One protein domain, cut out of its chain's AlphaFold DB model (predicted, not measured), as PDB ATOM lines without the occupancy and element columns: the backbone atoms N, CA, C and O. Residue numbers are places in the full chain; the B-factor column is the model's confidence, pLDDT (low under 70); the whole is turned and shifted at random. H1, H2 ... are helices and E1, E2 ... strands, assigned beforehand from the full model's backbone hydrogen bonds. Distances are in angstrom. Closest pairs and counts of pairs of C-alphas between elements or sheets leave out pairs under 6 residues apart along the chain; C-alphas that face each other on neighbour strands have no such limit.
ATOM      1  N   ASN A 627     126.932 220.808 158.924       93.12
ATOM      2  CA  ASN A 627     126.621 221.780 157.863       93.12
ATOM      3  C   ASN A 627     125.653 221.262 156.785       93.12
ATOM      4  O   ASN A 627     125.030 222.047 156.072       93.12
ATOM      5  N   VAL A 628     125.550 219.944 156.617       93.31
ATOM      6  CA  VAL A 628     124.646 219.305 155.654       93.31
ATOM      7  C   VAL A 628     123.307 218.981 156.323       93.31
ATOM      8  O   VAL A 628     122.252 219.192 155.716       93.31
ATOM      9  N   VAL A 629     123.340 218.526 157.579       92.88
ATOM     10  CA  VAL A 629     122.159 218.158 158.376       92.88
ATOM     11  C   VAL A 629     121.335 219.373 158.804       92.88
ATOM     12  O   VAL A 629     120.110 219.314 158.728       92.88
ATOM     13  N   THR A 630     121.963 220.486 159.190       90.56
ATOM     14  CA  THR A 630     121.260 221.728 159.574       90.56
ATOM     15  C   THR A 630     121.076 222.664 158.383       90.56
ATOM     16  O   THR A 630     120.000 223.231 158.199       90.56
ATOM     17  N   GLY A 631     122.076 222.723 157.495       86.31
ATOM     18  CA  GLY A 631     122.162 223.686 156.392       86.31
ATOM     19  C   GLY A 631     122.867 224.984 156.764       86.31
ATOM     20  O   GLY A 631     123.093 225.810 155.883       86.31
ATOM     21  N   ASP A 632     123.235 225.134 158.033       86.44
ATOM     22  CA  ASP A 632     123.987 226.269 158.553       86.44
ATOM     23  C   ASP A 632     125.485 225.962 158.532       86.44
ATOM     24  O   ASP A 632     125.902 224.819 158.705       86.44
ATOM     25  N   LEU A 633     126.330 226.979 158.365       84.00
ATOM     26  CA  LEU A 633     127.785 226.806 158.364       84.00
ATOM     27  C   LEU A 633     128.341 226.700 159.802       84.00
ATOM     28  O   LEU A 633     129.044 227.593 160.267       84.00
ATOM     29  N   VAL A 634     127.999 225.617 160.508       82.31
ATOM     30  CA  VAL A 634     128.417 225.339 161.898       82.31
ATOM     31  C   VAL A 634     129.932 225.139 162.001       82.31
ATOM     32  O   VAL A 634     130.574 225.690 162.892       82.31
ATOM     33  N   ILE A 635     130.513 224.372 161.075       82.19
ATOM     34  CA  ILE A 635     131.957 224.147 160.958       82.19
ATOM     35  C   ILE A 635     132.501 225.035 159.821       82.19
ATOM     36  O   ILE A 635     132.156 224.799 158.658       82.19
ATOM     37  N   PRO A 636     133.324 226.061 160.118       72.31
ATOM     38  CA  PRO A 636     133.852 226.991 159.118       72.31
ATOM     39  C   PRO A 636     135.054 226.405 158.347       72.31
ATOM     40  O   PRO A 636     135.490 225.285 158.594       72.31
ATOM     41  N   GLY A 637     135.625 227.172 157.407       69.75
ATOM     42  CA  GLY A 637     136.926 226.837 156.795       69.75
ATOM     43  C   GLY A 637     136.881 225.930 155.560       69.75
ATOM     44  O   GLY A 637     137.839 225.211 155.297       69.75
ATOM     45  N   GLY A 638     135.792 225.961 154.784       72.19
ATOM     46  CA  GLY A 638     135.678 225.179 153.542       72.19
ATOM     47  C   GLY A 638     135.306 223.707 153.750       72.19
ATOM     48  O   GLY A 638     135.513 222.895 152.847       72.19
ATOM     49  N   ALA A 639     134.764 223.366 154.924       85.44
ATOM     50  CA  ALA A 639     134.145 222.072 155.200       85.44
ATOM     51  C   ALA A 639     132.964 221.793 154.253       85.44
ATOM     52  O   ALA A 639     132.390 222.711 153.663       85.44
ATOM     53  N   VAL A 640     132.591 220.519 154.109       91.06
ATOM     54  CA  VAL A 640     131.458 220.119 153.265       91.06
ATOM     55  C   VAL A 640     130.173 220.835 153.694       91.06
ATOM     56  O   VAL A 640     129.872 220.938 154.881       91.06
ATOM     57  N   ASP A 641     129.414 221.336 152.720       92.12
ATOM     58  CA  ASP A 641     128.174 222.084 152.932       92.12
ATOM     59  C   ASP A 641     126.968 221.424 152.239       92.12
ATOM     60  O   ASP A 641     127.092 220.523 151.389       92.12
ATOM     61  N   ARG A 642     125.764 221.858 152.638       93.75
ATOM     62  CA  ARG A 642     124.503 221.346 152.090       93.75
ATOM     63  C   ARG A 642     124.386 221.601 150.590       93.75
ATOM     64  O   ARG A 642     124.010 220.687 149.858       93.75
ATOM     65  N   GLU A 643     124.718 222.802 150.119       92.00
ATOM     66  CA  GLU A 643     124.555 223.170 148.707       92.00
ATOM     67  C   GLU A 643     125.405 222.282 147.785       92.00
ATOM     68  O   GLU A 643     124.912 221.753 146.788       92.00
ATOM     69  N   THR A 644     126.667 222.042 148.139       92.12
ATOM     70  CA  THR A 644     127.580 221.163 147.401       92.12
ATOM     71  C   THR A 644     127.099 219.720 147.414       92.12
ATOM     72  O   THR A 644     127.176 219.045 146.385       92.12
ATOM     73  N   THR A 645     126.575 219.250 148.546       94.25
ATOM     74  CA  THR A 645     126.017 217.898 148.665       94.25
ATOM     75  C   THR A 645     124.799 217.728 147.754       94.25
ATOM     76  O   THR A 645     124.768 216.809 146.938       94.25
ATOM     77  N   VAL A 646     123.847 218.663 147.797       95.31
ATOM     78  CA  VAL A 646     122.635 218.658 146.958       95.31
ATOM     79  C   VAL A 646     122.972 218.796 145.470       95.31
ATOM     80  O   VAL A 646     122.388 218.105 144.631       95.31
ATOM     81  N   ARG A 647     123.961 219.628 145.120       94.19
ATOM     82  CA  ARG A 647     124.482 219.739 143.748       94.19
ATOM     83  C   ARG A 647     125.041 218.403 143.258       94.19
ATOM     84  O   ARG A 647     124.711 217.981 142.154       94.19
ATOM     85  N   ARG A 648     125.857 217.723 144.069       94.31
ATOM     86  CA  ARG A 648     126.436 216.413 143.725       94.31
ATOM     87  C   ARG A 648     125.370 215.328 143.590       94.31
ATOM     88  O   ARG A 648     125.475 214.527 142.670       94.31
ATOM     89  N   ILE A 649     124.328 215.328 144.429       95.38
ATOM     90  CA  ILE A 649     123.182 214.414 144.268       95.38
ATOM     91  C   ILE A 649     122.545 214.614 142.887       95.38
ATOM     92  O   ILE A 649     122.394 213.651 142.145       95.38
ATOM     93  N   ASN A 650     122.243 215.858 142.503       93.44
ATOM     94  CA  ASN A 650     121.636 216.155 141.201       93.44
ATOM     95  C   ASN A 650     122.543 215.821 140.003       93.44
ATOM     96  O   ASN A 650     122.049 215.468 138.937       93.44
ATOM     97  N   GLN A 651     123.863 215.959 140.152       90.56
ATOM     98  CA  GLN A 651     124.822 215.716 139.068       90.56
ATOM     99  C   GLN A 651     125.194 214.241 138.898       90.56
ATOM    100  O   GLN A 651     125.502 213.814 137.786       90.56
ATOM    101  N   TRP A 652     125.246 213.485 139.994       92.56
ATOM    102  CA  TRP A 652     125.867 212.154 140.041       92.56
ATOM    103  C   TRP A 652     124.908 211.042 140.443       92.56
ATOM    104  O   TRP A 652     125.315 209.880 140.501       92.56
ATOM    105  N   CYS A 653     123.645 211.375 140.699       92.31
ATOM    106  CA  CYS A 653     122.602 210.416 141.022       92.31
ATOM    107  C   CYS A 653     121.349 210.694 140.191       92.31
ATOM    108  O   CYS A 653     121.123 211.804 139.712       92.31
ATOM    109  N   ARG A 654     120.497 209.681 140.063       91.94
ATOM    110  CA  ARG A 654     119.126 209.832 139.567       91.94
ATOM    111  C   ARG A 654     118.155 209.192 140.541       91.94
ATOM    112  O   ARG A 654     118.516 208.238 141.221       91.94
ATOM    113  N   ARG A 655     116.914 209.667 140.575       91.06
ATOM    114  CA  ARG A 655     115.859 208.987 141.331       91.06
ATOM    115  C   ARG A 655     115.607 207.595 140.731       91.06
ATOM    116  O   ARG A 655     115.621 207.433 139.507       91.06
ATOM    117  N   LEU A 656     115.422 206.602 141.594       88.56
ATOM    118  CA  LEU A 656     114.946 205.275 141.212       88.56
ATOM    119  C   LEU A 656     113.440 205.324 140.981       88.56
ATOM    120  O   LEU A 656     112.708 205.948 141.748       88.56
ATOM    121  N   ASN A 657     112.991 204.659 139.922       86.12
ATOM    122  CA  ASN A 657     111.570 204.408 139.723       86.12
ATOM    123  C   ASN A 657     111.098 203.345 140.724       86.12
ATOM    124  O   ASN A 657     111.867 202.451 141.070       86.12
ATOM    125  N   ASP A 658     109.830 203.393 141.136       77.06
ATOM    126  CA  ASP A 658     109.287 202.490 142.169       77.06
ATOM    127  C   ASP A 658     109.380 200.995 141.795       77.06
ATOM    128  O   ASP A 658     109.386 200.134 142.671       77.06
ATOM    129  N   ASN A 659     109.510 200.693 140.497       78.31
ATOM    130  CA  ASN A 659     109.634 199.337 139.955       78.31
ATOM    131  C   ASN A 659     111.091 198.883 139.724       78.31
ATOM    132  O   ASN A 659     111.306 197.747 139.303       78.31
ATOM    133  N   GLU A 660     112.091 199.748 139.927       76.94
ATOM    134  CA  GLU A 660     113.500 199.369 139.770       76.94
ATOM    135  C   GLU A 660     114.036 198.688 141.043       76.94
ATOM    136  O   GLU A 660     113.763 199.155 142.155       76.94
ATOM    137  N   PRO A 661     114.810 197.592 140.916       76.69
ATOM    138  CA  PRO A 661     115.373 196.904 142.069       76.69
ATOM    139  C   PRO A 661     116.379 197.796 142.802       76.69
ATOM    140  O   PRO A 661     117.152 198.540 142.198       76.69
ATOM    141  N   ARG A 662     116.375 197.700 144.134       83.31
ATOM    142  CA  ARG A 662     117.346 198.386 144.991       83.31
ATOM    143  C   ARG A 662     118.651 197.600 144.965       83.31
ATOM    144  O   ARG A 662     118.715 196.489 145.485       83.31
ATOM    145  N   GLU A 663     119.666 198.182 144.349       79.38
ATOM    146  CA  GLU A 663     120.988 197.579 144.182       79.38
ATOM    147  C   GLU A 663     122.009 198.217 145.141       79.38
ATOM    148  O   GLU A 663     121.719 199.197 145.830       79.38
ATOM    149  N   ALA A 664     123.226 197.668 145.202       75.88
ATOM    150  CA  ALA A 664     124.291 198.172 146.075       75.88
ATOM    151  C   ALA A 664     124.734 199.614 145.737       75.88
ATOM    152  O   ALA A 664     125.298 200.303 146.585       75.88
ATOM    153  N   ASP A 665     124.463 200.086 144.517       81.69
ATOM    154  CA  ASP A 665     124.716 201.453 144.045       81.69
ATOM    155  C   ASP A 665     123.553 202.423 144.336       81.69
ATOM    156  O   ASP A 665     123.475 203.507 143.756       81.69
ATOM    157  N   SER A 666     122.633 202.041 145.220       89.50
ATOM    158  CA  SER A 666     121.444 202.818 145.560       89.50
ATOM    159  C   SER A 666     121.475 203.290 147.016       89.50
ATOM    160  O   SER A 666     121.964 202.591 147.901       89.50
ATOM    161  N   PHE A 667     120.926 204.473 147.293       92.12
ATOM    162  CA  PHE A 667     120.780 205.000 148.654       92.12
ATOM    163  C   PHE A 667     119.421 205.673 148.849       92.12
ATOM    164  O   PHE A 667     118.824 206.182 147.902       92.12
ATOM    165  N   GLU A 668     118.929 205.679 150.084       94.25
ATOM    166  CA  GLU A 668     117.729 206.428 150.457       94.25
ATOM    167  C   GLU A 668     118.091 207.890 150.725       94.25
ATOM    168  O   GLU A 668     119.057 208.171 151.440       94.25
ATOM    169  N   LEU A 669     117.337 208.827 150.145       95.50
ATOM    170  CA  LEU A 669     117.557 210.247 150.387       95.50
ATOM    171  C   LEU A 669     117.215 210.592 151.849       95.50
ATOM    172  O   LEU A 669     116.062 210.410 152.249       95.50
ATOM    173  N   PRO A 670     118.157 211.149 152.636       95.81
ATOM    174  CA  PRO A 670     117.869 211.568 154.003       95.81
ATOM    175  C   PRO A 670     116.743 212.607 154.069       95.81
ATOM    176  O   PRO A 670     116.715 213.555 153.282       95.81
ATOM    177  N   ALA A 671     115.850 212.472 155.055       94.50
ATOM    178  CA  ALA A 671     114.665 213.323 155.193       94.50
ATOM    179  C   ALA A 671     114.990 214.829 155.238       94.50
ATOM    180  O   ALA A 671     114.281 215.632 154.639       94.50
ATOM    181  N   PHE A 672     116.102 215.212 155.875       94.31
ATOM    182  CA  PHE A 672     116.545 216.610 155.982       94.31
ATOM    183  C   PHE A 672     117.047 217.220 154.657       94.31
ATOM    184  O   PHE A 672     117.288 218.423 154.594       94.31
ATOM    185  N   LEU A 673     117.228 216.416 153.599       95.88
ATOM    186  CA  LEU A 673     117.574 216.887 152.252       95.88
ATOM    187  C   LEU A 673     116.363 216.967 151.316       95.88
ATOM    188  O   LEU A 673     116.492 217.491 150.209       95.88
ATOM    189  N   VAL A 674     115.196 216.464 151.725       95.12
ATOM    190  CA  VAL A 674     113.977 216.539 150.910       95.12
ATOM    191  C   VAL A 674     113.582 218.005 150.723       95.12
ATOM    192  O   VAL A 674     113.532 218.780 151.673       95.12
ATOM    193  N   GLY A 675     113.325 218.401 149.476       93.31
ATOM    194  CA  GLY A 675     113.017 219.780 149.098       93.31
ATOM    195  C   GLY A 675     114.236 220.700 148.982       93.31
ATOM    196  O   GLY A 675     114.086 221.839 148.540       93.31
ATOM    197  N   ALA A 676     115.443 220.236 149.324       93.75
ATOM    198  CA  ALA A 676     116.645 221.050 149.195       93.75
ATOM    199  C   ALA A 676     116.970 221.334 147.718       93.75
ATOM    200  O   ALA A 676     116.821 220.471 146.847       93.75
ATOM    201  N   VAL A 677     117.445 222.552 147.450       92.88
ATOM    202  CA  VAL A 677     117.822 223.045 146.117       92.88
ATOM    203  C   VAL A 677     119.292 223.456 146.096       92.88
ATOM    204  O   VAL A 677     119.849 223.863 147.112       92.88
ATOM    205  N   ALA A 678     119.920 223.368 144.926       93.38
ATOM    206  CA  ALA A 678     121.279 223.855 144.700       93.38
ATOM    207  C   ALA A 678     121.411 224.466 143.306       93.38
ATOM    208  O   ALA A 678     120.600 224.190 142.417       93.38
ATOM    209  N   LYS A 679     122.453 225.273 143.101       90.94
ATOM    210  CA  LYS A 679     122.798 225.831 141.790       90.94
ATOM    211  C   LYS A 679     123.942 225.053 141.147       90.94
ATOM    212  O   LYS A 679     124.830 224.551 141.834       90.94
ATOM    213  N   ASP A 680     123.933 224.943 139.823       85.94
ATOM    214  CA  ASP A 680     125.097 224.496 139.061       85.94
ATOM    215  C   ASP A 680     126.206 225.569 139.043       85.94
ATOM    216  O   ASP A 680     126.037 226.682 139.541       85.94
ATOM    217  N   GLN A 681     127.361 225.244 138.455       80.56
ATOM    218  CA  GLN A 681     128.494 226.180 138.364       80.56
ATOM    219  C   GLN A 681     128.196 227.433 137.520       80.56
ATOM    220  O   GLN A 681     128.941 228.405 137.590       80.56
ATOM    221  N   LYS A 682     127.124 227.419 136.720       86.12
ATOM    222  CA  LYS A 682     126.662 228.541 135.893       86.12
ATOM    223  C   LYS A 682     125.500 229.300 136.550       86.12
ATOM    224  O   LYS A 682     124.940 230.200 135.932       86.12
ATOM    225  N   GLY A 683     125.132 228.954 137.786       85.31
ATOM    226  CA  GLY A 683     124.060 229.589 138.550       85.31
ATOM    227  C   GLY A 683     122.648 229.068 138.258       85.31
ATOM    228  O   GLY A 683     121.694 229.584 138.841       85.31
ATOM    229  N   LYS A 684     122.478 228.052 137.400       89.81
ATOM    230  CA  LYS A 684     121.169 227.449 137.108       89.81
ATOM    231  C   LYS A 684     120.720 226.581 138.281       89.81
ATOM    232  O   LYS A 684     121.459 225.716 138.739       89.81
ATOM    233  N   VAL A 685     119.495 226.797 138.749       91.00
ATOM    234  CA  VAL A 685     118.911 226.058 139.877       91.00
ATOM    235  C   VAL A 685     118.497 224.652 139.427       91.00
ATOM    236  O   VAL A 685     117.806 224.500 138.417       91.00
ATOM    237  N   TYR A 686     118.924 223.628 140.165       91.75
ATOM    238  CA  TYR A 686     118.440 222.256 139.996       91.75
ATOM    239  C   TYR A 686     117.042 222.083 140.605       91.75
ATOM    240  O   TYR A 686     116.697 222.799 141.549       91.75
ATOM    241  N   PRO A 687     116.242 221.118 140.118       90.31
ATOM    242  CA  PRO A 687     114.983 220.762 140.760       90.31
ATOM    243  C   PRO A 687     115.175 220.405 142.249       90.31
ATOM    244  O   PRO A 687     116.210 219.829 142.601       90.31
ATOM    245  N   PRO A 688     114.192 220.710 143.120       94.06
ATOM    246  CA  PRO A 688     114.209 220.259 144.507       94.06
ATOM    247  C   PRO A 688     114.319 218.735 144.600       94.06
ATOM    248  O   PRO A 688     113.695 218.011 143.819       94.06
ATOM    249  N   LEU A 689     115.089 218.244 145.571       95.25
ATOM    250  CA  LEU A 689     115.193 216.805 145.815       95.25
ATOM    251  C   LEU A 689     113.863 216.236 146.331       95.25
ATOM    252  O   LEU A 689     113.168 216.866 147.126       95.25
ATOM    253  N   VAL A 690     113.514 215.026 145.896       94.31
ATOM    254  CA  VAL A 690     112.247 214.360 146.225       94.31
ATOM    255  C   VAL A 690     112.545 213.133 147.074       94.31
ATOM    256  O   VAL A 690     113.530 212.443 146.828       94.31
ATOM    257  N   ALA A 691     111.698 212.841 148.059       94.50
ATOM    258  CA  ALA A 691     111.843 211.644 148.882       94.50
ATOM    259  C   ALA A 691     111.877 210.354 148.034       94.50
ATOM    260  O   ALA A 691     111.202 210.239 147.004       94.50
ATOM    261  N   GLY A 692     112.658 209.374 148.491       92.12
ATOM    262  CA  GLY A 692     112.790 208.062 147.860       92.12
ATOM    263  C   GLY A 692     114.240 207.626 147.671       92.12
ATOM    264  O   GLY A 692     115.173 208.226 148.209       92.12
ATOM    265  N   PHE A 693     114.419 206.560 146.892       93.06
ATOM    266  CA  PHE A 693     115.733 206.001 146.592       93.06
ATOM    267  C   PHE A 693     116.356 206.675 145.369       93.06
ATOM    268  O   PHE A 693     115.676 207.010 144.396       93.06
ATOM    269  N   TYR A 694     117.670 206.844 145.415       93.38
ATOM    270  CA  TYR A 694     118.484 207.370 144.331       93.38
ATOM    271  C   TYR A 694     119.518 206.329 143.918       93.38
ATOM    272  O   TYR A 694     120.169 205.725 144.769       93.38
ATOM    273  N   LYS A 695     119.679 206.142 142.607       89.81
ATOM    274  CA  LYS A 695     120.740 205.340 142.002       89.81
ATOM    275  C   LYS A 695     121.938 206.225 141.695       89.81
ATOM    276  O   LYS A 695     121.795 207.284 141.074       89.81
ATOM    277  N   ILE A 696     123.114 205.780 142.112       88.56
ATOM    278  CA  ILE A 696     124.391 206.435 141.851       88.56
ATOM    279  C   ILE A 696     124.784 206.143 140.400       88.56
ATOM    280  O   ILE A 696     125.029 205.001 140.030       88.56
ATOM    281  N   ILE A 697     124.841 207.182 139.566       83.44
ATOM    282  CA  ILE A 697     125.248 207.067 138.151       83.44
ATOM    283  C   ILE A 697     126.730 207.390 137.947       83.44
ATOM    284  O   ILE A 697     127.309 207.011 136.933       83.44
ATOM    285  N   ASN A 698     127.351 208.082 138.904       82.56
ATOM    286  CA  ASN A 698     128.784 208.346 138.922       82.56
ATOM    287  C   ASN A 698     129.368 207.894 140.268       82.56
ATOM    288  O   ASN A 698     129.007 208.425 141.321       82.56
ATOM    289  N   SER A 699     130.298 206.938 140.217       82.25
ATOM    290  CA  SER A 699     130.962 206.329 141.378       82.25
ATOM    291  C   SER A 699     131.658 207.340 142.296       82.25
ATOM    292  O   SER A 699     131.809 207.067 143.489       82.25
ATOM    293  N   ALA A 700     132.006 208.529 141.785       84.50
ATOM    294  CA  ALA A 700     132.521 209.646 142.573       84.50
ATOM    295  C   ALA A 700     131.617 210.025 143.747       84.50
ATOM    296  O   ALA A 700     132.115 210.440 144.792       84.50
ATOM    297  N   PHE A 701     130.302 209.841 143.624       91.06
ATOM    298  CA  PHE A 701     129.375 210.112 144.717       91.06
ATOM    299  C   PHE A 701     129.668 209.252 145.957       91.06
ATOM    300  O   PHE A 701     129.704 209.771 147.076       91.06
ATOM    301  N   SER A 702     129.968 207.965 145.766       89.94
ATOM    302  CA  SER A 702     130.228 207.013 146.850       89.94
ATOM    303  C   SER A 702     131.412 207.447 147.718       89.94
ATOM    304  O   SER A 702     131.276 207.567 148.935       89.94
ATOM    305  N   TYR A 703     132.552 207.782 147.109       88.88
ATOM    306  CA  TYR A 703     133.756 208.126 147.872       88.88
ATOM    307  C   TYR A 703     133.895 209.624 148.178       88.88
ATOM    308  O   TYR A 703     134.529 209.974 149.167       88.88
ATOM    309  N   MET A 704     133.305 210.534 147.388       91.62
ATOM    310  CA  MET A 704     133.390 211.981 147.653       91.62
ATOM    311  C   MET A 704     132.280 212.520 148.561       91.62
ATOM    312  O   MET A 704     132.454 213.620 149.093       91.62
ATOM    313  N   VAL A 705     131.156 211.807 148.710       93.56
ATOM    314  CA  VAL A 705     130.003 212.216 149.539       93.56
ATOM    315  C   VAL A 705     129.726 211.193 150.635       93.56
ATOM    316  O   VAL A 705     129.719 211.558 151.807       93.56
ATOM    317  N   LEU A 706     129.543 209.916 150.286       93.31
ATOM    318  CA  LEU A 706     129.147 208.905 151.274       93.31
ATOM    319  C   LEU A 706     130.311 208.409 152.142       93.31
ATOM    320  O   LEU A 706     130.055 207.902 153.232       93.31
TER     321      LEU A 706
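AT A GLANCE: This is residues 627 to 706 of the 939 residues of the protein "Replicative DNA helicase" of Smithella sp. PtaU1.Bin162 (UniProt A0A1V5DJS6). This model has little regular structure: a small three-stranded sheet, two helices grazing it, and long loops. Residues 669 to 692 fold back past H1; residues 627 to 641 lie beyond its first residue. The 80 printed residues, under half in named elements, give H1, E1, E2, E3, H2, mixed class, with antiparallel sheet E1 E3 E2; they are compact, radius of gyration of the C-alphas 12.8 A, spanning 40 by 25 by 22 A.

HOW THE PARTS SIT: From residue 627, go to H1, residues 642 to 652, then E1, residues 653 to 655. E1 is antiparallel to E3, residues 693 to 696; find N 654 and O 695, 2.9 A apart. E2, residues 666 to 668, forms a hairpin with E3; find N 667 and O 694, 2.9 A apart. H2, residues 700 to 706, touches H1 at a steep tilt of 39 degrees, opposite ways; their closest C-alphas, Trp 652 and Phe 701, are 6.2 A apart. In H1 and H2 every O i to N i+4 pair is within hydrogen-bond range.

IN THESE COORDINATES: Find C-alpha 642 at (124.503, 221.346, 152.090); H1 runs 15.2 A from there. E1 spans 6.9 A, E2 7.1 A, E3 9.9 A; H2 runs 9.4 A to C-alpha 706 at (129.147, 208.905, 151.274).

THE WHOLE: The farthest C-alphas, Gly 637 and Asn 659, are 42.2 A apart. The printed part has no cut; E2 to E3 is a long link. Residue 637 is under pLDDT 70.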